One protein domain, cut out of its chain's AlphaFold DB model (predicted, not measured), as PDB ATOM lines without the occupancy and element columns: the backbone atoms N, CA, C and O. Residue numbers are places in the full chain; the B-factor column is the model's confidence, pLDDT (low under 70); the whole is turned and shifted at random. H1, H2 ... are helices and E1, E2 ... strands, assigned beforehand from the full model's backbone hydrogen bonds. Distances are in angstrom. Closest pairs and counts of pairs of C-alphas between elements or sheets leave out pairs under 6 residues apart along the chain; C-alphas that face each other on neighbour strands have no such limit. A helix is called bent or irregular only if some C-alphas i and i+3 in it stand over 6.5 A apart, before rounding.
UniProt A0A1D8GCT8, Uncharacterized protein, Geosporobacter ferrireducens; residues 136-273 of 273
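Overview. This is residues 136 to 273 of the 273 residues of an uncharacterized protein of Geosporobacter ferrireducens (UniProt A0A1D8GCT8). Two strongly twisted sheets lie partly face to face as a sandwich, E1, E2, E5 and E6 in one and E3, E4, E7, E8, E9 and E10 in the other, and one long helix, H1, packs with its first half beside E3 and reaches on past the strands. Its far end and the turn after it, residues 242 to 247, stick out at one end of the longest axis, and a long link folds back from there to E10. The 138 printed residues hold ten named strands and one named helix, nine strands before H1 and one after it: a mixed class. The first sheet runs E1, E2, E5, E6; the second is branched at E9, and neighbours in both are antiparallel. The whole is only just loose, close to compact, with a radius of gyration of the C-alphas of 17.6 A and spans of 60 by 29 by 22 A.

Along the chain. Find C-alpha 136 at (-42.162, -12.011, 21.261), where E1, residues 136 to 142, begins. E2, residues 145 to 150, runs on into E3, residues 153 to 158, at 77 degrees. E4, residues 164 to 170, 19.9 A long, runs on into E5, residues 172 to 177, at 80 degrees. Then come E6, 180 to 186, E7, 191 to 196, the short E8, 205 to 207, and E9, 210 to 218, 25.1 A long. From C-alpha 222 at (-43.365, -18.169, 34.669), H1 runs 33.0 A to residue 244; it is irregular, with C-alphas 223 and 226 7.3 A apart. E10, residues 262 to 272, 26.3 A long, bends by 68 degrees at residue 265 and ends at (-61.697, -15.659, 16.507).

Arrangement. Look first at E9: E7 and E8 lie on one side of it, E10 on the other. N 215 and O 267 of E9 and E10 are 2.8 A apart, N 194 and O 214 of E7 and E9 2.8 A, and N 212 and O 205 of the hairpin E8 and E9 2.8 A. E4 has E7 on one side, with N 168 and O 195 at 2.9 A, and E3 on the other, a hairpin with N 155 and O 167 at 2.8 A. H1 is on this sheet at a height of 6.7 A, over none of its strands, but only just; its closest C-alpha to E3 is that of Gln 226, 5.9 A from Tyr 155. In H1, 17 of 19 O i to N i+4 pairs are within hydrogen-bond range. In the other sheet, N 140 and O 147 of the hairpin E1 and E2 are 2.9 A apart, N 148 and O 174 of E2 and E5 3.0 A, and N 175 and O 182 of the hairpin E5 and E6 2.8 A. Strands of the two sheets stand at 37 degrees.

Size, cuts and confidence. The C-alphas farthest apart, of Glu 178 and Gly 245, are 60.2 A apart. The printed part has no cut, and the one long link is H1 to E10. Mean pLDDT of the printed part is 76.1; residues 158 to 165, 198 to 202, 233 to 241 and 244 to 266 are under 70.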
ATOM      1  N   ASN A 136     -41.353 -10.910  21.738       79.50
ATOM      2  CA  ASN A 136     -42.162 -12.011  21.261       79.50
ATOM      3  C   ASN A 136     -41.405 -13.313  21.481       79.50
ATOM      4  O   ASN A 136     -40.181 -13.354  21.490       79.50
ATOM      5  N   VAL A 137     -42.149 -14.393  21.676       78.81
ATOM      6  CA  VAL A 137     -41.560 -15.723  21.874       78.81
ATOM      7  C   VAL A 137     -41.866 -16.646  20.705       78.81
ATOM      8  O   VAL A 137     -41.066 -17.503  20.353       78.81
ATOM      9  N   VAL A 138     -43.031 -16.476  20.081       85.69
ATOM     10  CA  VAL A 138     -43.460 -17.272  18.927       85.69
ATOM     11  C   VAL A 138     -44.169 -16.350  17.954       85.69
ATOM     12  O   VAL A 138     -45.021 -15.580  18.384       85.69
ATOM     13  N   PHE A 139     -43.843 -16.451  16.665       88.69
ATOM     14  CA  PHE A 139     -44.471 -15.691  15.582       88.69
ATOM     15  C   PHE A 139     -44.866 -16.607  14.413       88.69
ATOM     16  O   PHE A 139     -44.145 -17.558  14.094       88.69
ATOM     17  N   MET A 140     -45.986 -16.304  13.749       89.00
ATOM     18  CA  MET A 140     -46.400 -16.952  12.501       89.00
ATOM     19  C   MET A 140     -47.286 -16.048  11.628       89.00
ATOM     20  O   MET A 140     -48.120 -15.307  12.142       89.00
ATOM     21  N   TRP A 141     -47.176 -16.195  10.305       90.31
ATOM     22  CA  TRP A 141     -48.098 -15.606   9.327       90.31
ATOM     23  C   TRP A 141     -49.324 -16.492   9.043       90.31
ATOM     24  O   TRP A 141     -49.192 -17.699   8.849       90.31
ATOM     25  N   ILE A 142     -50.503 -15.872   8.932       88.75
ATOM     26  CA  ILE A 142     -51.692 -16.402   8.245       88.75
ATOM     27  C   ILE A 142     -52.035 -15.425   7.121       88.75
ATOM     28  O   ILE A 142     -52.582 -14.344   7.367       88.75
ATOM     29  N   GLY A 143     -51.673 -15.770   5.886       89.50
ATOM     30  CA  GLY A 143     -51.716 -14.828   4.771       89.50
ATOM     31  C   GLY A 143     -50.856 -13.595   5.066       89.50
ATOM     32  O   GLY A 143     -49.630 -13.684   5.131       89.50
ATOM     33  N   ASN A 144     -51.509 -12.453   5.294       91.50
ATOM     34  CA  ASN A 144     -50.862 -11.182   5.648       91.50
ATOM     35  C   ASN A 144     -51.061 -10.756   7.108       91.50
ATOM     36  O   ASN A 144     -50.649  -9.659   7.479       91.50
ATOM     37  N   LYS A 145     -51.696 -11.594   7.935       92.75
ATOM     38  CA  LYS A 145     -51.860 -11.341   9.370       92.75
ATOM     39  C   LYS A 145     -50.752 -12.042  10.143       92.75
ATOM     40  O   LYS A 145     -50.558 -13.244   9.970       92.75
ATOM     41  N   GLY A 146     -50.030 -11.315  10.986       92.31
ATOM     42  CA  GLY A 146     -48.990 -11.886  11.843       92.31
ATOM     43  C   GLY A 146     -49.558 -12.179  13.223       92.31
ATOM     44  O   GLY A 146     -50.062 -11.265  13.861       92.31
ATOM     45  N   LEU A 147     -49.493 -13.415  13.713       92.12
ATOM     46  CA  LEU A 147     -49.872 -13.748  15.089       92.12
ATOM     47  C   LEU A 147     -48.643 -14.063  15.916       92.12
ATOM     48  O   LEU A 147     -47.749 -14.778  15.461       92.12
ATOM     49  N   TYR A 148     -48.629 -13.576  17.153       91.19
ATOM     50  CA  TYR A 148     -47.513 -13.827  18.047       91.19
ATOM     51  C   TYR A 148     -47.883 -13.820  19.526       91.19
ATOM     52  O   TYR A 148     -48.841 -13.179  19.959       91.19
ATOM     53  N   MET A 149     -47.098 -14.569  20.297       89.56
ATOM     54  CA  MET A 149     -47.112 -14.540  21.760       89.56
ATOM     55  C   MET A 149     -46.101 -13.499  22.229       89.56
ATOM     56  O   MET A 149     -44.904 -13.673  22.008       89.56
ATOM     57  N   ASP A 150     -46.588 -12.434  22.859       84.94
ATOM     58  CA  ASP A 150     -45.788 -11.307  23.361       84.94
ATOM     59  C   ASP A 150     -45.586 -11.417  24.877       84.94
ATOM     60  O   ASP A 150     -46.440 -11.978  25.567       84.94
ATOM     61  N   ASN A 151     -44.484 -10.884  25.404       78.81
ATOM     62  CA  ASN A 151     -44.136 -10.879  26.830       78.81
ATOM     63  C   ASN A 151     -44.253 -12.275  27.462       78.81
ATOM     64  O   ASN A 151     -44.749 -12.447  28.579       78.81
ATOM     65  N   GLY A 152     -43.888 -13.289  26.680       84.88
ATOM     66  CA  GLY A 152     -43.928 -14.680  27.086       84.88
ATOM     67  C   GLY A 152     -42.604 -15.149  27.668       84.88
ATOM     68  O   GLY A 152     -41.583 -14.473  27.583       84.88
ATOM     69  N   TYR A 153     -42.622 -16.362  28.195       85.56
ATOM     70  CA  TYR A 153     -41.434 -17.084  28.614       85.56
ATOM     71  C   TYR A 153     -41.312 -18.344  27.775       85.56
ATOM     72  O   TYR A 153     -42.304 -19.028  27.509       85.56
ATOM     73  N   TYR A 154     -40.089 -18.633  27.361       82.94
ATOM     74  CA  TYR A 154     -39.740 -19.852  26.661       82.94
ATOM     75  C   TYR A 154     -38.982 -20.775  27.600       82.94
ATOM     76  O   TYR A 154     -38.130 -20.315  28.361       82.94
ATOM     77  N   TYR A 155     -39.279 -22.066  27.521       80.25
ATOM     78  CA  TYR A 155     -38.643 -23.079  28.336       80.25
ATOM     79  C   TYR A 155     -38.125 -24.227  27.506       80.25
ATOM     80  O   TYR A 155     -38.787 -24.703  26.577       80.25
ATOM     81  N   THR A 156     -36.973 -24.729  27.930       73.81
ATOM     82  CA  THR A 156     -36.348 -25.911  27.355       73.81
ATOM     83  C   THR A 156     -36.210 -26.997  28.402       73.81
ATOM     84  O   THR A 156     -35.692 -26.798  29.505       73.81
ATOM     85  N   MET A 157     -36.718 -28.170  28.043       70.06
ATOM     86  CA  MET A 157     -36.621 -29.391  28.824       70.06
ATOM     87  C   MET A 157     -35.903 -30.422  27.963       70.06
ATOM     88  O   MET A 157     -36.477 -30.950  27.012       70.06
ATOM     89  N   HIS A 158     -34.637 -30.684  28.277       60.00
ATOM     90  CA  HIS A 158     -33.856 -31.729  27.620       60.00
ATOM     91  C   HIS A 158     -33.973 -33.026  28.414       60.00
ATOM     92  O   HIS A 158     -33.749 -33.018  29.622       60.00
ATOM     93  N   PHE A 159     -34.307 -34.112  27.719       55.97
ATOM     94  CA  PHE A 159     -34.470 -35.458  28.269       55.97
ATOM     95  C   PHE A 159     -33.410 -36.450  27.733       55.97
ATOM     96  O   PHE A 159     -33.656 -37.650  27.744       55.97
ATOM     97  N   ASP A 160     -32.250 -35.934  27.296       50.59
ATOM     98  CA  ASP A 160     -31.138 -36.598  26.579       50.59
ATOM     99  C   ASP A 160     -31.411 -37.089  25.132       50.59
ATOM    100  O   ASP A 160     -32.552 -37.129  24.665       50.59
ATOM    101  N   ASP A 161     -30.305 -37.339  24.400       44.56
ATOM    102  CA  ASP A 161     -30.093 -37.912  23.046       44.56
ATOM    103  C   ASP A 161     -31.235 -37.802  22.020       44.56
ATOM    104  O   ASP A 161     -31.530 -38.717  21.251       44.56
ATOM    105  N   GLY A 162     -31.852 -36.622  21.954       49.75
ATOM    106  CA  GLY A 162     -32.780 -36.241  20.887       49.75
ATOM    107  C   GLY A 162     -34.183 -35.864  21.351       49.75
ATOM    108  O   GLY A 162     -34.946 -35.325  20.549       49.75
ATOM    109  N   TYR A 163     -34.524 -36.053  22.630       51.72
ATOM    110  CA  TYR A 163     -35.828 -35.648  23.159       51.72
ATOM    111  C   TYR A 163     -35.721 -34.322  23.900       51.72
ATOM    112  O   TYR A 163     -35.279 -34.235  25.043       51.72
ATOM    113  N   SER A 164     -36.132 -33.258  23.218       62.22
ATOM    114  CA  SER A 164     -36.230 -31.920  23.791       62.22
ATOM    115  C   SER A 164     -37.669 -31.458  23.677       62.22
ATOM    116  O   SER A 164     -38.231 -31.450  22.582       62.22
ATOM    117  N   ASN A 165     -38.271 -31.092  24.804       68.44
ATOM    118  CA  ASN A 165     -39.559 -30.425  24.801       68.44
ATOM    119  C   ASN A 165     -39.325 -28.923  24.968       68.44
ATOM    120  O   ASN A 165     -38.599 -28.478  25.860       68.44
ATOM    121  N   TYR A 166     -39.936 -28.168  24.067       77.19
ATOM    122  CA  TYR A 166     -39.827 -26.725  23.977       77.19
ATOM    123  C   TYR A 166     -41.203 -26.133  24.182       77.19
ATOM    124  O   TYR A 166     -42.120 -26.429  23.412       77.19
ATOM    125  N   MET A 167     -41.338 -25.307  25.205       82.00
ATOM    126  CA  MET A 167     -42.615 -24.739  25.600       82.00
ATOM    127  C   MET A 167     -42.518 -23.222  25.583       82.00
ATOM    128  O   MET A 167     -41.582 -22.662  26.141       82.00
ATOM    129  N   ALA A 168     -43.503 -22.549  25.005       85.62
ATOM    130  CA  ALA A 168     -43.694 -21.119  25.204       85.62
ATOM    131  C   ALA A 168     -44.977 -20.903  25.979       85.62
ATOM    132  O   ALA A 168     -46.012 -21.505  25.678       85.62
ATOM    133  N   VAL A 169     -44.910 -20.002  26.948       88.19
ATOM    134  CA  VAL A 169     -46.077 -19.534  27.678       88.19
ATOM    135  C   VAL A 169     -46.184 -18.029  27.564       88.19
ATOM    136  O   VAL A 169     -45.181 -17.326  27.599       88.19
ATOM    137  N   SER A 170     -47.394 -17.505  27.441       90.88
ATOM    138  CA  SER A 170     -47.626 -16.062  27.449       90.88
ATOM    139  C   SER A 170     -48.996 -15.743  28.025       90.88
ATOM    140  O   SER A 170     -49.905 -16.574  28.040       90.88
ATOM    141  N   ARG A 171     -49.140 -14.516  28.520       91.00
ATOM    142  CA  ARG A 171     -50.415 -13.954  28.954       91.00
ATOM    143  C   ARG A 171     -51.194 -13.290  27.828       91.00
ATOM    144  O   ARG A 171     -52.382 -13.061  28.019       91.00
ATOM    145  N   ALA A 172     -50.569 -12.993  26.693       92.19
ATOM    146  CA  ALA A 172     -51.205 -12.277  25.599       92.19
ATOM    147  C   ALA A 172     -50.870 -12.898  24.240       92.19
ATOM    148  O   ALA A 172     -49.739 -13.302  23.971       92.19
ATOM    149  N   ILE A 173     -51.874 -12.934  23.373       91.56
ATOM    150  CA  ILE A 173     -51.705 -13.216  21.950       91.56
ATOM    151  C   ILE A 173     -52.056 -11.934  21.217       91.56
ATOM    152  O   ILE A 173     -53.154 -11.398  21.386       91.56
ATOM    153  N   ASN A 174     -51.120 -11.449  20.414       93.38
ATOM    154  CA  ASN A 174     -51.286 -10.259  19.601       93.38
ATOM    155  C   ASN A 174     -51.408 -10.648  18.131       93.38
ATOM    156  O   ASN A 174     -50.919 -11.693  17.692       93.38
ATOM    157  N   VAL A 175     -52.071  -9.779  17.379       93.56
ATOM    158  CA  VAL A 175     -52.173  -9.865  15.929       93.56
ATOM    159  C   VAL A 175     -51.728  -8.549  15.312       93.56
ATOM    160  O   VAL A 175     -52.133  -7.467  15.738       93.56
ATOM    161  N   PHE A 176     -50.874  -8.682  14.312       94.25
ATOM    162  CA  PHE A 176     -50.490  -7.658  13.369       94.25
ATOM    163  C   PHE A 176     -51.373  -7.767  12.124       94.25
ATOM    164  O   PHE A 176     -51.479  -8.844  11.531       94.25
ATOM    165  N   GLU A 177     -51.978  -6.658  11.711       93.50
ATOM    166  CA  GLU A 177     -52.783  -6.565  10.495       93.50
ATOM    167  C   GLU A 177     -52.702  -5.138   9.937       93.50
ATOM    168  O   GLU A 177     -52.958  -4.174  10.651       93.50
ATOM    169  N   GLU A 178     -52.338  -4.998   8.659       91.81
ATOM    170  CA  GLU A 178     -52.314  -3.706   7.948       91.81
ATOM    171  C   GLU A 178     -51.480  -2.585   8.601       91.81
ATOM    172  O   GLU A 178     -51.789  -1.406   8.459       91.81
ATOM    173  N   GLY A 179     -50.377  -2.939   9.267       89.75
ATOM    174  CA  GLY A 179     -49.493  -1.970   9.927       89.75
ATOM    175  C   GLY A 179     -49.837  -1.716  11.397       89.75
ATOM    176  O   GLY A 179     -49.046  -1.089  12.098       89.75
ATOM    177  N   ASP A 180     -50.965  -2.241  11.875       92.06
ATOM    178  CA  ASP A 180     -51.428  -2.073  13.246       92.06
ATOM    179  C   ASP A 180     -51.267  -3.361  14.059       92.06
ATOM    180  O   ASP A 180     -51.456  -4.476  13.569       92.06
ATOM    181  N   ILE A 181     -50.951  -3.195  15.343       93.12
ATOM    182  CA  ILE A 181     -50.879  -4.280  16.323       93.12
ATOM    183  C   ILE A 181     -52.048  -4.137  17.292       93.12
ATOM    184  O   ILE A 181     -52.231  -3.090  17.917       93.12
ATOM    185  N   ARG A 182     -52.804  -5.219  17.480       93.44
ATOM    186  CA  ARG A 182     -53.842  -5.313  18.513       93.44
ATOM    187  C   ARG A 182     -53.703  -6.597  19.317       93.44
ATOM    188  O   ARG A 182     -53.301  -7.636  18.799       93.44
ATOM    189  N   THR A 183     -54.122  -6.550  20.574       93.44
ATOM    190  CA  THR A 183     -54.242  -7.757  21.391       93.44
ATOM    191  C   THR A 183     -55.488  -8.535  20.994       93.44
ATOM    192  O   THR A 183     -56.598  -8.005  21.007       93.44
ATOM    193  N   LEU A 184     -55.292  -9.796  20.614       91.81
ATOM    194  CA  LEU A 184     -56.358 -10.720  20.248       91.81
ATOM    195  C   LEU A 184     -56.991 -11.346  21.490       91.81
ATOM    196  O   LEU A 184     -58.212 -11.458  21.578       91.81
ATOM    197  N   ALA A 185     -56.156 -11.744  22.450       90.88
ATOM    198  CA  ALA A 185     -56.606 -12.361  23.687       90.88
ATOM    199  C   ALA A 185     -55.617 -12.146  24.830       90.88
ATOM    200  O   ALA A 185     -54.404 -12.136  24.621       90.88
ATOM    201  N   CYS A 186     -56.160 -12.074  26.047       92.06
ATOM    202  CA  CYS A 186     -55.410 -12.098  27.296       92.06
ATOM    203  C   CYS A 186     -55.867 -13.286  28.144       92.06
ATOM    204  O   CYS A 186     -57.067 -13.533  28.268       92.06
ATOM    205  N   ALA A 187     -54.926 -14.019  28.728       88.31
ATOM    206  CA  ALA A 187     -55.230 -15.089  29.663       88.31
ATOM    207  C   ALA A 187     -55.645 -14.503  31.023       88.31
ATOM    208  O   ALA A 187     -55.037 -13.551  31.512       88.31
ATOM    209  N   GLU A 188     -56.674 -15.084  31.634       83.31
ATOM    210  CA  GLU A 188     -57.169 -14.681  32.954       83.31
ATOM    211  C   GLU A 188     -56.231 -15.140  34.094       83.31
ATOM    212  O   GLU A 188     -55.571 -16.178  34.000       83.31
ATOM    213  N   ASP A 189     -56.221 -14.381  35.193       81.44
ATOM    214  CA  ASP A 189     -55.687 -14.725  36.523       81.44
ATOM    215  C   ASP A 189     -54.316 -15.425  36.584       81.44
ATOM    216  O   ASP A 189     -53.281 -14.781  36.441       81.44
ATOM    217  N   ASP A 190     -54.260 -16.729  36.860       78.88
ATOM    218  CA  ASP A 190     -53.057 -17.551  37.060       78.88
ATOM    219  C   ASP A 190     -52.703 -18.407  35.829       78.88
ATOM    220  O   ASP A 190     -51.780 -19.227  35.877       78.88
ATOM    221  N   LYS A 191     -53.429 -18.221  34.719       87.44
ATOM    222  CA  LYS A 191     -53.299 -19.035  33.508       87.44
ATOM    223  C   LYS A 191     -52.434 -18.387  32.446       87.44
ATOM    224  O   LYS A 191     -52.440 -17.175  32.252       87.44
ATOM    225  N   TYR A 192     -51.783 -19.228  31.664       89.81
ATOM    226  CA  TYR A 192     -51.021 -18.826  30.491       89.81
ATOM    227  C   TYR A 192     -51.569 -19.540  29.264       89.81
ATOM    228  O   TYR A 192     -52.049 -20.667  29.377       89.81
ATOM    229  N   PHE A 193     -51.476 -18.903  28.100       90.06
ATOM    230  CA  PHE A 193     -51.497 -19.607  26.821       90.06
ATOM    231  C   PHE A 193     -50.228 -20.430  26.700       90.06
ATOM    232  O   PHE A 193     -49.169 -19.941  27.086       90.06
ATOM    233  N   ILE A 194     -50.337 -21.649  26.182       87.00
ATOM    234  CA  ILE A 194     -49.227 -22.598  26.101       87.00
ATOM    235  C   ILE A 194     -49.140 -23.173  24.693       87.00
ATOM    236  O   ILE A 194     -50.144 -23.621  24.130       87.00
ATOM    237  N   LEU A 195     -47.922 -23.180  24.158       83.56
ATOM    238  CA  LEU A 195     -47.534 -23.937  22.975       83.56
ATOM    239  C   LEU A 195     -46.421 -24.913  23.366       83.56
ATOM    240  O   LEU A 195     -45.353 -24.476  23.787       83.56
ATOM    241  N   ASP A 196     -46.681 -26.212  23.209       77.06
ATOM    242  CA  ASP A 196     -45.745 -27.296  23.530       77.06
ATOM    243  C   ASP A 196     -45.111 -27.887  22.261       77.06
ATOM    244  O   ASP A 196     -45.759 -28.018  21.216       77.06
ATOM    245  N   ASN A 197     -43.860 -28.333  22.379       71.00
ATOM    246  CA  ASN A 197     -43.038 -28.880  21.296       71.00
ATOM    247  C   ASN A 197     -42.882 -27.935  20.090       71.00
ATOM    248  O   ASN A 197     -42.945 -28.373  18.939       71.00
ATOM    249  N   ILE A 198     -42.647 -26.645  20.338       68.44
ATOM    250  CA  ILE A 198     -42.577 -25.601  19.292       68.44
ATOM    251  C   ILE A 198     -41.530 -25.915  18.206       68.44
ATOM    252  O   ILE A 198     -41.729 -25.615  17.027       68.44
ATOM    253  N   TYR A 199     -40.443 -26.595  18.572       64.75
ATOM    254  CA  TYR A 199     -39.416 -27.055  17.635       64.75
ATOM    255  C   TYR A 199     -39.940 -28.043  16.577       64.75
ATOM    256  O   TYR A 199     -39.491 -28.025  15.435       64.75
ATOM    257  N   MET A 200     -40.939 -28.870  16.901       54.16
ATOM    258  CA  MET A 200     -41.470 -29.904  15.999       54.16
ATOM    259  C   MET A 200     -42.549 -29.384  15.037       54.16
ATOM    260  O   MET A 200     -43.400 -30.150  14.589       54.16
ATOM    261  N   LYS A 201     -42.517 -28.090  14.692       58.38
ATOM    262  CA  LYS A 201     -43.521 -27.405  13.852       58.38
ATOM    263  C   LYS A 201     -44.894 -27.221  14.512       58.38
ATOM    264  O   LYS A 201     -45.834 -26.824  13.825       58.38
ATOM    265  N   ASN A 202     -45.022 -27.433  15.825       57.25
ATOM    266  CA  ASN A 202     -46.238 -27.085  16.565       57.25
ATOM    267  C   ASN A 202     -46.317 -25.567  16.763       57.25
ATOM    268  O   ASN A 202     -46.022 -25.026  17.829       57.25
ATOM    269  N   ARG A 203     -46.701 -24.873  15.693       72.31
ATOM    270  CA  ARG A 203     -47.118 -23.471  15.734       72.31
ATOM    271  C   ARG A 203     -48.580 -23.395  16.195       72.31
ATOM    272  O   ARG A 203     -49.193 -24.415  16.517       72.31
ATOM    273  N   PHE A 204     -49.143 -22.190  16.246       80.94
ATOM    274  CA  PHE A 204     -50.561 -22.003  16.551       80.94
ATOM    275  C   PHE A 204     -51.447 -22.963  15.737       80.94
ATOM    276  O   PHE A 204     -51.316 -23.049  14.516       80.94
ATOM    277  N   ASN A 205     -52.358 -23.676  16.404       85.12
ATOM    278  CA  ASN A 205     -53.294 -24.560  15.719       85.12
ATOM    279  C   ASN A 205     -54.438 -23.720  15.151       85.12
ATOM    280  O   ASN A 205     -55.287 -23.228  15.890       85.12
ATOM    281  N   ILE A 206     -54.434 -23.526  13.839       82.88
ATOM    282  CA  ILE A 206     -55.386 -22.668  13.145       82.88
ATOM    283  C   ILE A 206     -56.319 -23.526  12.305       82.88
ATOM    284  O   ILE A 206     -55.896 -24.402  11.556       82.88
ATOM    285  N   THR A 207     -57.601 -23.222  12.424       83.00
ATOM    286  CA  THR A 207     -58.645 -23.677  11.504       83.00
ATOM    287  C   THR A 207     -59.100 -22.501  10.649       83.00
ATOM    288  O   THR A 207     -58.788 -21.359  10.982       83.00
ATOM    289  N   ASP A 208     -59.896 -22.771   9.615       77.88
ATOM    290  CA  ASP A 208     -60.423 -21.760   8.686       77.88
ATOM    291  C   ASP A 208     -61.028 -20.522   9.383       77.88
ATOM    292  O   ASP A 208     -60.872 -19.407   8.893       77.88
ATOM    293  N   ASP A 209     -61.655 -20.701  10.554       81.94
ATOM    294  CA  ASP A 209     -62.394 -19.633  11.244       81.94
ATOM    295  C   ASP A 209     -61.796 -19.211  12.596       81.94
ATOM    296  O   ASP A 209     -62.247 -18.232  13.199       81.94
ATOM    297  N   CYS A 210     -60.859 -19.981  13.155       85.62
ATOM    298  CA  CYS A 210     -60.418 -19.747  14.530       85.62
ATOM    299  C   CYS A 210     -59.015 -20.257  14.842       85.62
ATOM    300  O   CYS A 210     -58.554 -21.271  14.311       85.62
ATOM    301  N   LEU A 211     -58.392 -19.572  15.797       87.38
ATOM    302  CA  LEU A 211     -57.204 -20.001  16.510       87.38
ATOM    303  C   LEU A 211     -57.604 -20.926  17.665       87.38
ATOM    304  O   LEU A 211     -58.434 -20.576  18.501       87.38
ATOM    305  N   VAL A 212     -56.979 -22.092  17.745       86.75
ATOM    306  CA  VAL A 212     -57.102 -23.035  18.853       86.75
ATOM    307  C   VAL A 212     -55.824 -22.980  19.676       86.75
ATOM    308  O   VAL A 212     -54.737 -23.276  19.181       86.75
ATOM    309  N   VAL A 213     -55.954 -22.622  20.951       85.44
ATOM    310  CA  VAL A 213     -54.816 -22.514  21.867       85.44
ATOM    311  C   VAL A 213     -55.118 -23.202  23.190       85.44
ATOM    312  O   VAL A 213     -56.246 -23.179  23.695       85.44
ATOM    313  N   ASN A 214     -54.093 -23.845  23.743       86.81
ATOM    314  CA  ASN A 214     -54.151 -24.450  25.063       86.81
ATOM    315  C   ASN A 214     -53.840 -23.408  26.132       86.81
ATOM    316  O   ASN A 214     -53.037 -22.500  25.931       86.81
ATOM    317  N   THR A 215     -54.463 -23.564  27.292       87.06
ATOM    318  CA  THR A 215     -54.154 -22.788  28.491       87.06
ATOM    319  C   THR A 215     -53.814 -23.718  29.638       87.06
ATOM    320  O   THR A 215     -54.422 -24.782  29.727       87.06
ATOM    321  N   ALA A 216     -52.905 -23.326  30.532       86.75
ATOM    322  CA  ALA A 216     -52.735 -24.009  31.817       86.75
ATOM    323  C   ALA A 216     -52.323 -23.048  32.939       86.75
ATOM    324  O   ALA A 216     -51.822 -21.950  32.685       86.75
ATOM    325  N   SER A 217     -52.529 -23.491  34.180       86.50
ATOM    326  CA  SER A 217     -51.963 -22.863  35.375       86.50
ATOM    327  C   SER A 217     -50.589 -23.465  35.657       86.50
ATOM    328  O   SER A 217     -50.413 -24.689  35.653       86.50
ATOM    329  N   LEU A 218     -49.606 -22.609  35.922       82.12
ATOM    330  CA  LEU A 218     -48.253 -23.050  36.247       82.12
ATOM    331  C   LEU A 218     -48.122 -23.287  37.753       82.12
ATOM    332  O   LEU A 218     -48.653 -22.529  38.562       82.12
ATOM    333  N   LYS A 219     -47.390 -24.339  38.136       82.38
ATOM    334  CA  LYS A 219     -47.104 -24.629  39.551       82.38
ATOM    335  C   LYS A 219     -46.187 -23.573  40.181       82.38
ATOM    336  O   LYS A 219     -46.261 -23.327  41.383       82.38
ATOM    337  N   TYR A 220     -45.331 -22.968  39.364       83.25
ATOM    338  CA  TYR A 220     -44.409 -21.897  39.725       83.25
ATOM    339  C   TYR A 220     -44.669 -20.681  38.834       83.25
ATOM    340  O   TYR A 220     -45.312 -20.806  37.792       83.25
ATOM    341  N   LYS A 221     -44.182 -19.501  39.232       86.38
ATOM    342  CA  LYS A 221     -44.249 -18.321  38.362       86.38
ATOM    343  C   LYS A 221     -43.484 -18.574  37.067       86.38
ATOM    344  O   LYS A 221     -42.511 -19.324  37.065       86.38
ATOM    345  N   ALA A 222     -43.936 -17.946  35.986       87.06
ATOM    346  CA  ALA A 222     -43.365 -18.169  34.669       87.06
ATOM    347  C   ALA A 222     -41.884 -17.751  34.621       87.06
ATOM    348  O   ALA A 222     -41.036 -18.532  34.197       87.06
ATOM    349  N   GLU A 223     -41.545 -16.588  35.182       87.31
ATOM    350  CA  GLU A 223     -40.162 -16.102  35.232       87.31
ATOM    351  C   GLU A 223     -39.187 -17.035  35.972       87.31
ATOM    352  O   GLU A 223     -38.015 -17.109  35.610       87.31
ATOM    353  N   ASP A 224     -39.670 -17.788  36.960       86.56
ATOM    354  CA  ASP A 224     -38.838 -18.644  37.814       86.56
ATOM    355  C   ASP A 224     -38.739 -20.085  37.279       86.56
ATOM    356  O   ASP A 224     -37.907 -20.884  37.725       86.56
ATOM    357  N   LEU A 225     -39.616 -20.463  36.344       82.44
ATOM    358  CA  LEU A 225     -39.845 -21.862  36.008       82.44
ATOM    359  C   LEU A 225     -38.631 -22.519  35.334       82.44
ATOM    360  O   LEU A 225     -38.329 -23.669  35.650       82.44
ATOM    361  N   GLN A 226     -37.891 -21.808  34.476       81.12
ATOM    362  CA  GLN A 226     -36.703 -22.369  33.815       81.12
ATOM    363  C   GLN A 226     -35.612 -22.756  34.823       81.12
ATOM    364  O   GLN A 226     -35.016 -23.831  34.732       81.12
ATOM    365  N   GLU A 227     -35.358 -21.898  35.813       81.44
ATOM    366  CA  GLU A 227     -34.365 -22.170  36.851       81.44
ATOM    367  C   GLU A 227     -34.784 -23.372  37.710       81.44
ATOM    368  O   GLU A 227     -33.955 -24.217  38.055       81.44
ATOM    369  N   ILE A 228     -36.077 -23.479  38.020       81.12
ATOM    370  CA  ILE A 228     -36.635 -24.601  38.778       81.12
ATOM    371  C   ILE A 228     -36.535 -25.902  37.984       81.12
ATOM    372  O   ILE A 228     -36.084 -26.900  38.546       81.12
ATOM    373  N   ILE A 229     -36.888 -25.886  36.692       75.44
ATOM    374  CA  ILE A 229     -36.697 -27.025  35.786       75.44
ATOM    375  C   ILE A 229     -35.234 -27.458  35.845       75.44
ATOM    376  O   ILE A 229     -34.961 -28.609  36.166       75.44
ATOM    377  N   TYR A 230     -34.283 -26.545  35.637       73.88
ATOM    378  CA  TYR A 230     -32.866 -26.899  35.660       73.88
ATOM    379  C   TYR A 230     -32.401 -27.459  37.005       73.88
ATOM    380  O   TYR A 230     -31.658 -28.441  37.021       73.88
ATOM    381  N   LYS A 231     -32.813 -26.869  38.132       75.81
ATOM    382  CA  LYS A 231     -32.394 -27.327  39.465       75.81
ATOM    383  C   LYS A 231     -32.989 -28.682  39.818       75.81
ATOM    384  O   LYS A 231     -32.254 -29.571  40.237       75.81
ATOM    385  N   GLU A 232     -34.299 -28.833  39.684       71.38
ATOM    386  CA  GLU A 232     -35.004 -30.034  40.132       71.38
ATOM    387  C   GLU A 232     -34.776 -31.203  39.168       71.38
ATOM    388  O   GLU A 232     -34.477 -32.308  39.622       71.38
ATOM    389  N   TYR A 233     -34.773 -30.951  37.854       67.25
ATOM    390  CA  TYR A 233     -34.445 -31.973  36.860       67.25
ATOM    391  C   TYR A 233     -32.999 -32.457  37.000       67.25
ATOM    392  O   TYR A 233     -32.775 -33.661  37.120       67.25
ATOM    393  N   ARG A 234     -32.004 -31.553  37.074       64.50
ATOM    394  CA  ARG A 234     -30.598 -31.979  37.226       64.50
ATOM    395  C   ARG A 234     -30.363 -32.752  38.519       64.50
ATOM    396  O   ARG A 234     -29.623 -33.728  38.496       64.50
ATOM    397  N   LYS A 235     -30.964 -32.339  39.641       64.75
ATOM    398  CA  LYS A 235     -30.849 -33.081  40.911       64.75
ATOM    399  C   LYS A 235     -31.385 -34.501  40.778       64.75
ATOM    400  O   LYS A 235     -30.719 -35.441  41.194       64.75
ATOM    401  N   MET A 236     -32.572 -34.641  40.202       66.62
ATOM    402  CA  MET A 236     -33.232 -35.927  40.015       66.62
ATOM    403  C   MET A 236     -32.445 -36.839  39.067       66.62
ATOM    404  O   MET A 236     -32.188 -37.987  39.410       66.62
ATOM    405  N   VAL A 237     -32.003 -36.325  37.919       64.50
ATOM    406  CA  VAL A 237     -31.166 -37.070  36.967       64.50
ATOM    407  C   VAL A 237     -29.856 -37.523  37.623       64.50
ATOM    408  O   VAL A 237     -29.503 -38.698  37.538       64.50
ATOM    409  N   ASN A 238     -29.177 -36.634  38.358       66.56
ATOM    410  CA  ASN A 238     -27.960 -36.985  39.097       66.56
ATOM    411  C   ASN A 238     -28.204 -38.101  40.122       66.56
ATOM    412  O   ASN A 238     -27.418 -39.041  40.176       66.56
ATOM    413  N   ALA A 239     -29.295 -38.025  40.890       67.62
ATOM    414  CA  ALA A 239     -29.637 -39.041  41.882       67.62
ATOM    415  C   ALA A 239     -29.873 -40.419  41.244       67.62
ATOM    416  O   ALA A 239     -29.464 -41.432  41.803       67.62
ATOM    417  N   ILE A 240     -30.485 -40.468  40.056       65.06
ATOM    418  CA  ILE A 240     -30.733 -41.738  39.370       65.06
ATOM    419  C   ILE A 240     -29.441 -42.335  38.797       65.06
ATOM    420  O   ILE A 240     -29.249 -43.549  38.880       65.06
ATOM    421  N   TYR A 241     -28.540 -41.513  38.245       68.94
ATOM    422  CA  TYR A 241     -27.220 -41.997  37.823       68.94
ATOM    423  C   TYR A 241     -26.417 -42.548  39.007       68.94
ATOM    424  O   TYR A 241     -25.829 -43.623  38.897       68.94
ATOM    425  N   GLU A 242     -26.440 -41.849  40.148       73.25
ATOM    426  CA  GLU A 242     -25.799 -42.299  41.389       73.25
ATOM    427  C   GLU A 242     -26.402 -43.615  41.907       73.25
ATOM    428  O   GLU A 242     -25.654 -44.531  42.243       73.25
ATOM    429  N   GLU A 243     -27.733 -43.747  41.930       72.06
ATOM    430  CA  GLU A 243     -28.426 -44.968  42.371       72.06
ATOM    431  C   GLU A 243     -28.126 -46.166  41.461       72.06
ATOM    432  O   GLU A 243     -27.903 -47.278  41.943       72.06
ATOM    433  N   LYS A 244     -28.118 -45.954  40.141       68.25
ATOM    434  CA  LYS A 244     -27.935 -47.037  39.167       68.25
ATOM    435  C   LYS A 244     -26.469 -47.379  38.897       68.25
ATOM    436  O   LYS A 244     -26.211 -48.403  38.269       68.25
ATOM    437  N   GLY A 245     -25.521 -46.557  39.358       68.44
ATOM    438  CA  GLY A 245     -24.090 -46.746  39.102       68.44
ATOM    439  C   GLY A 245     -23.733 -46.701  37.612       68.44
ATOM    440  O   GLY A 245     -22.795 -47.376  37.196       68.44
ATOM    441  N   ILE A 246     -24.510 -45.959  36.818       66.12
ATOM    442  CA  ILE A 246     -24.357 -45.833  35.362       66.12
ATOM    443  C   ILE A 246     -23.597 -44.536  35.073       66.12
ATOM    444  O   ILE A 246     -23.931 -43.490  35.638       66.12
ATOM    445  N   ASP A 247     -22.591 -44.590  34.197       61.78
ATOM    446  CA  ASP A 247     -21.933 -43.378  33.705       61.78
ATOM    447  C   ASP A 247     -22.930 -42.564  32.864       61.78
ATOM    448  O   ASP A 247     -23.689 -43.115  32.066       61.78
ATOM    449  N   ARG A 248     -22.929 -41.236  33.026       57.00
ATOM    450  CA  ARG A 248     -23.881 -40.313  32.382       57.00
ATOM    451  C   ARG A 248     -23.908 -40.449  30.858       57.00
ATOM    452  O   ARG A 248     -24.888 -40.068  30.234       57.00
ATOM    453  N   TYR A 249     -22.843 -40.998  30.282       55.75
ATOM    454  CA  TYR A 249     -22.657 -41.190  28.850       55.75
ATOM    455  C   TYR A 249     -23.112 -42.558  28.319       55.75
ATOM    456  O   TYR A 249     -23.066 -42.763  27.110       55.75
ATOM    457  N   GLU A 250     -23.510 -43.506  29.177       54.06
ATOM    458  CA  GLU A 250     -23.717 -44.897  28.745       54.06
ATOM    459  C   GLU A 250     -25.170 -45.265  28.413       54.06
ATOM    460  O   GLU A 250     -25.351 -46.132  27.560       54.06
ATOM    461  N   GLN A 251     -26.202 -44.644  29.013       52.91
ATOM    462  CA  GLN A 251     -27.618 -44.935  28.685       52.91
ATOM    463  C   GLN A 251     -28.595 -43.772  28.977       52.91
ATOM    464  O   GLN A 251     -29.189 -43.727  30.060       52.91
ATOM    465  N   PRO A 252     -28.841 -42.872  28.012       49.47
ATOM    466  CA  PRO A 252     -29.817 -41.789  28.170       49.47
ATOM    467  C   PRO A 252     -31.288 -42.224  27.998       49.47
ATOM    468  O   PRO A 252     -32.200 -41.628  28.563       49.47
ATOM    469  N   GLU A 253     -31.553 -43.314  27.273       44.31
ATOM    470  CA  GLU A 253     -32.891 -43.621  26.731       44.31
ATOM    471  C   GLU A 253     -33.931 -44.161  27.744       44.31
ATOM    472  O   GLU A 253     -35.076 -44.442  27.383       44.31
ATOM    473  N   HIS A 254     -33.577 -44.332  29.025       42.84
ATOM    474  CA  HIS A 254     -34.415 -45.062  29.993       42.84
ATOM    475  C   HIS A 254     -34.901 -44.262  31.206       42.84
ATOM    476  O   HIS A 254     -35.544 -44.837  32.089       42.84
ATOM    477  N   LEU A 255     -34.654 -42.951  31.262       48.28
ATOM    478  CA  LEU A 255     -35.040 -42.102  32.396       48.28
ATOM    479  C   LEU A 255     -35.964 -40.958  31.974       48.28
ATOM    480  O   LEU A 255     -35.725 -39.791  32.270       48.28
ATOM    481  N   ILE A 256     -37.077 -41.301  31.321       48.00
ATOM    482  CA  ILE A 256     -38.183 -40.359  31.124       48.00
ATOM    483  C   ILE A 256     -38.874 -40.173  32.477       48.00
ATOM    484  O   ILE A 256     -39.801 -40.902  32.833       48.00
ATOM    485  N   VAL A 257     -38.392 -39.220  33.271       46.12
ATOM    486  CA  VAL A 257     -39.087 -38.823  34.492       46.12
ATOM    487  C   VAL A 257     -40.059 -37.701  34.161       46.12
ATOM    488  O   VAL A 257     -39.666 -36.601  33.776       46.12
ATOM    489  N   ASN A 258     -41.345 -37.988  34.352       50.56
ATOM    490  CA  ASN A 258     -42.431 -37.024  34.222       50.56
ATOM    491  C   ASN A 258     -42.404 -36.033  35.398       50.56
ATOM    492  O   ASN A 258     -43.172 -36.145  36.352       50.56
ATOM    493  N   GLY A 259     -41.497 -35.057  35.343       51.78
ATOM    494  CA  GLY A 259     -41.568 -33.865  36.181       51.78
ATOM    495  C   GLY A 259     -42.739 -33.000  35.722       51.78
ATOM    496  O   GLY A 259     -42.600 -32.209  34.794       51.78
ATOM    497  N   SER A 260     -43.913 -33.154  36.332       58.62
ATOM    498  CA  SER A 260     -45.058 -32.288  36.030       58.62
ATOM    499  C   SER A 260     -44.846 -30.909  36.670       58.62
ATOM    500  O   SER A 260     -45.063 -30.716  37.867       58.62
ATOM    501  N   TYR A 261     -44.392 -29.941  35.870       65.25
ATOM    502  CA  TYR A 261     -44.242 -28.529  36.265       65.25
ATOM    503  C   TYR A 261     -45.525 -27.699  36.067       65.25
ATOM    504  O   TYR A 261     -45.604 -26.530  36.449       65.25
ATOM    505  N   TYR A 262     -46.545 -28.326  35.494       63.19
ATOM    506  CA  TYR A 262     -47.887 -27.796  35.312       63.19
ATOM    507  C   TYR A 262     -48.815 -28.289  36.423       63.19
ATOM    508  O   TYR A 262     -48.631 -29.369  36.988       63.19
ATOM    509  N   LEU A 263     -49.853 -27.508  36.707       54.66
ATOM    510  CA  LEU A 263     -51.053 -28.042  37.335       54.66
ATOM    511  C   LEU A 263     -51.952 -28.526  36.199       54.66
ATOM    512  O   LEU A 263     -52.265 -27.763  35.286       54.66
ATOM    513  N   GLU A 264     -52.300 -29.811  36.221       50.75
ATOM    514  CA  GLU A 264     -53.043 -30.497  35.162       50.75
ATOM    515  C   GLU A 264     -54.466 -29.921  35.050       50.75
ATOM    516  O   GLU A 264     -55.426 -30.372  35.667       50.75
ATOM    517  N   ASN A 265     -54.585 -28.823  34.313       58.09
ATOM    518  CA  ASN A 265     -55.844 -28.171  33.986       58.09
ATOM    519  C   ASN A 265     -55.720 -27.535  32.602       58.09
ATOM    520  O   ASN A 265     -55.963 -26.338  32.426       58.09
ATOM    521  N   ILE A 266     -55.270 -28.341  31.633       67.06
ATOM    522  CA  ILE A 266     -55.164 -27.904  30.247       67.06
ATOM    523  C   ILE A 266     -56.577 -27.705  29.714       67.06
ATOM    524  O   ILE A 266     -57.355 -28.653  29.594       67.06
ATOM    525  N   LYS A 267     -56.911 -26.457  29.402       71.81
ATOM    526  CA  LYS A 267     -58.168 -26.113  28.741       71.81
ATOM    527  C   LYS A 267     -57.865 -25.560  27.367       71.81
ATOM    528  O   LYS A 267     -57.097 -24.609  27.233       71.81
ATOM    529  N   THR A 268     -58.502 -26.134  26.360       78.31
ATOM    530  CA  THR A 268     -58.436 -25.634  24.990       78.31
ATOM    531  C   THR A 268     -59.531 -24.594  24.779       78.31
ATOM    532  O   THR A 268     -60.701 -24.853  25.067       78.31
ATOM    533  N   ALA A 269     -59.156 -23.427  24.260       77.44
ATOM    534  CA  ALA A 269     -60.084 -22.373  23.876       77.44
ATOM    535  C   ALA A 269     -59.958 -22.071  22.379       77.44
ATOM    536  O   ALA A 269     -58.868 -22.136  21.807       77.44
ATOM    537  N   LYS A 270     -61.092 -21.734  21.754       86.88
ATOM    538  CA  LYS A 270     -61.146 -21.209  20.388       86.88
ATOM    539  C   LYS A 270     -61.242 -19.691  20.444       86.88
ATOM    540  O   LYS A 270     -62.113 -19.167  21.135       86.88
ATOM    541  N   MET A 271     -60.379 -19.009  19.707       85.00
ATOM    542  CA  MET A 271     -60.369 -17.560  19.556       85.00
ATOM    543  C   MET A 271     -60.681 -17.196  18.105       85.00
ATOM    544  O   MET A 271     -60.149 -17.843  17.201       85.00
ATOM    545  N   PRO A 272     -61.529 -16.187  17.857       83.06
ATOM    546  CA  PRO A 272     -61.697 -15.659  16.507       83.06
ATOM    547  C   PRO A 272     -60.372 -15.060  16.014       83.06
ATOM    548  O   PRO A 272     -59.592 -14.575  16.832       83.06
ATOM    549  N   LEU A 273     -60.126 -15.112  14.704       78.19
ATOM    550  CA  LEU A 273     -58.966 -14.499  14.041       78.19
ATOM    551  C   LEU A 273     -59.279 -13.063  13.586       78.19
ATOM    552  O   LEU A 273     -60.353 -12.862  12.980       78.19
TER     553      LEU A 273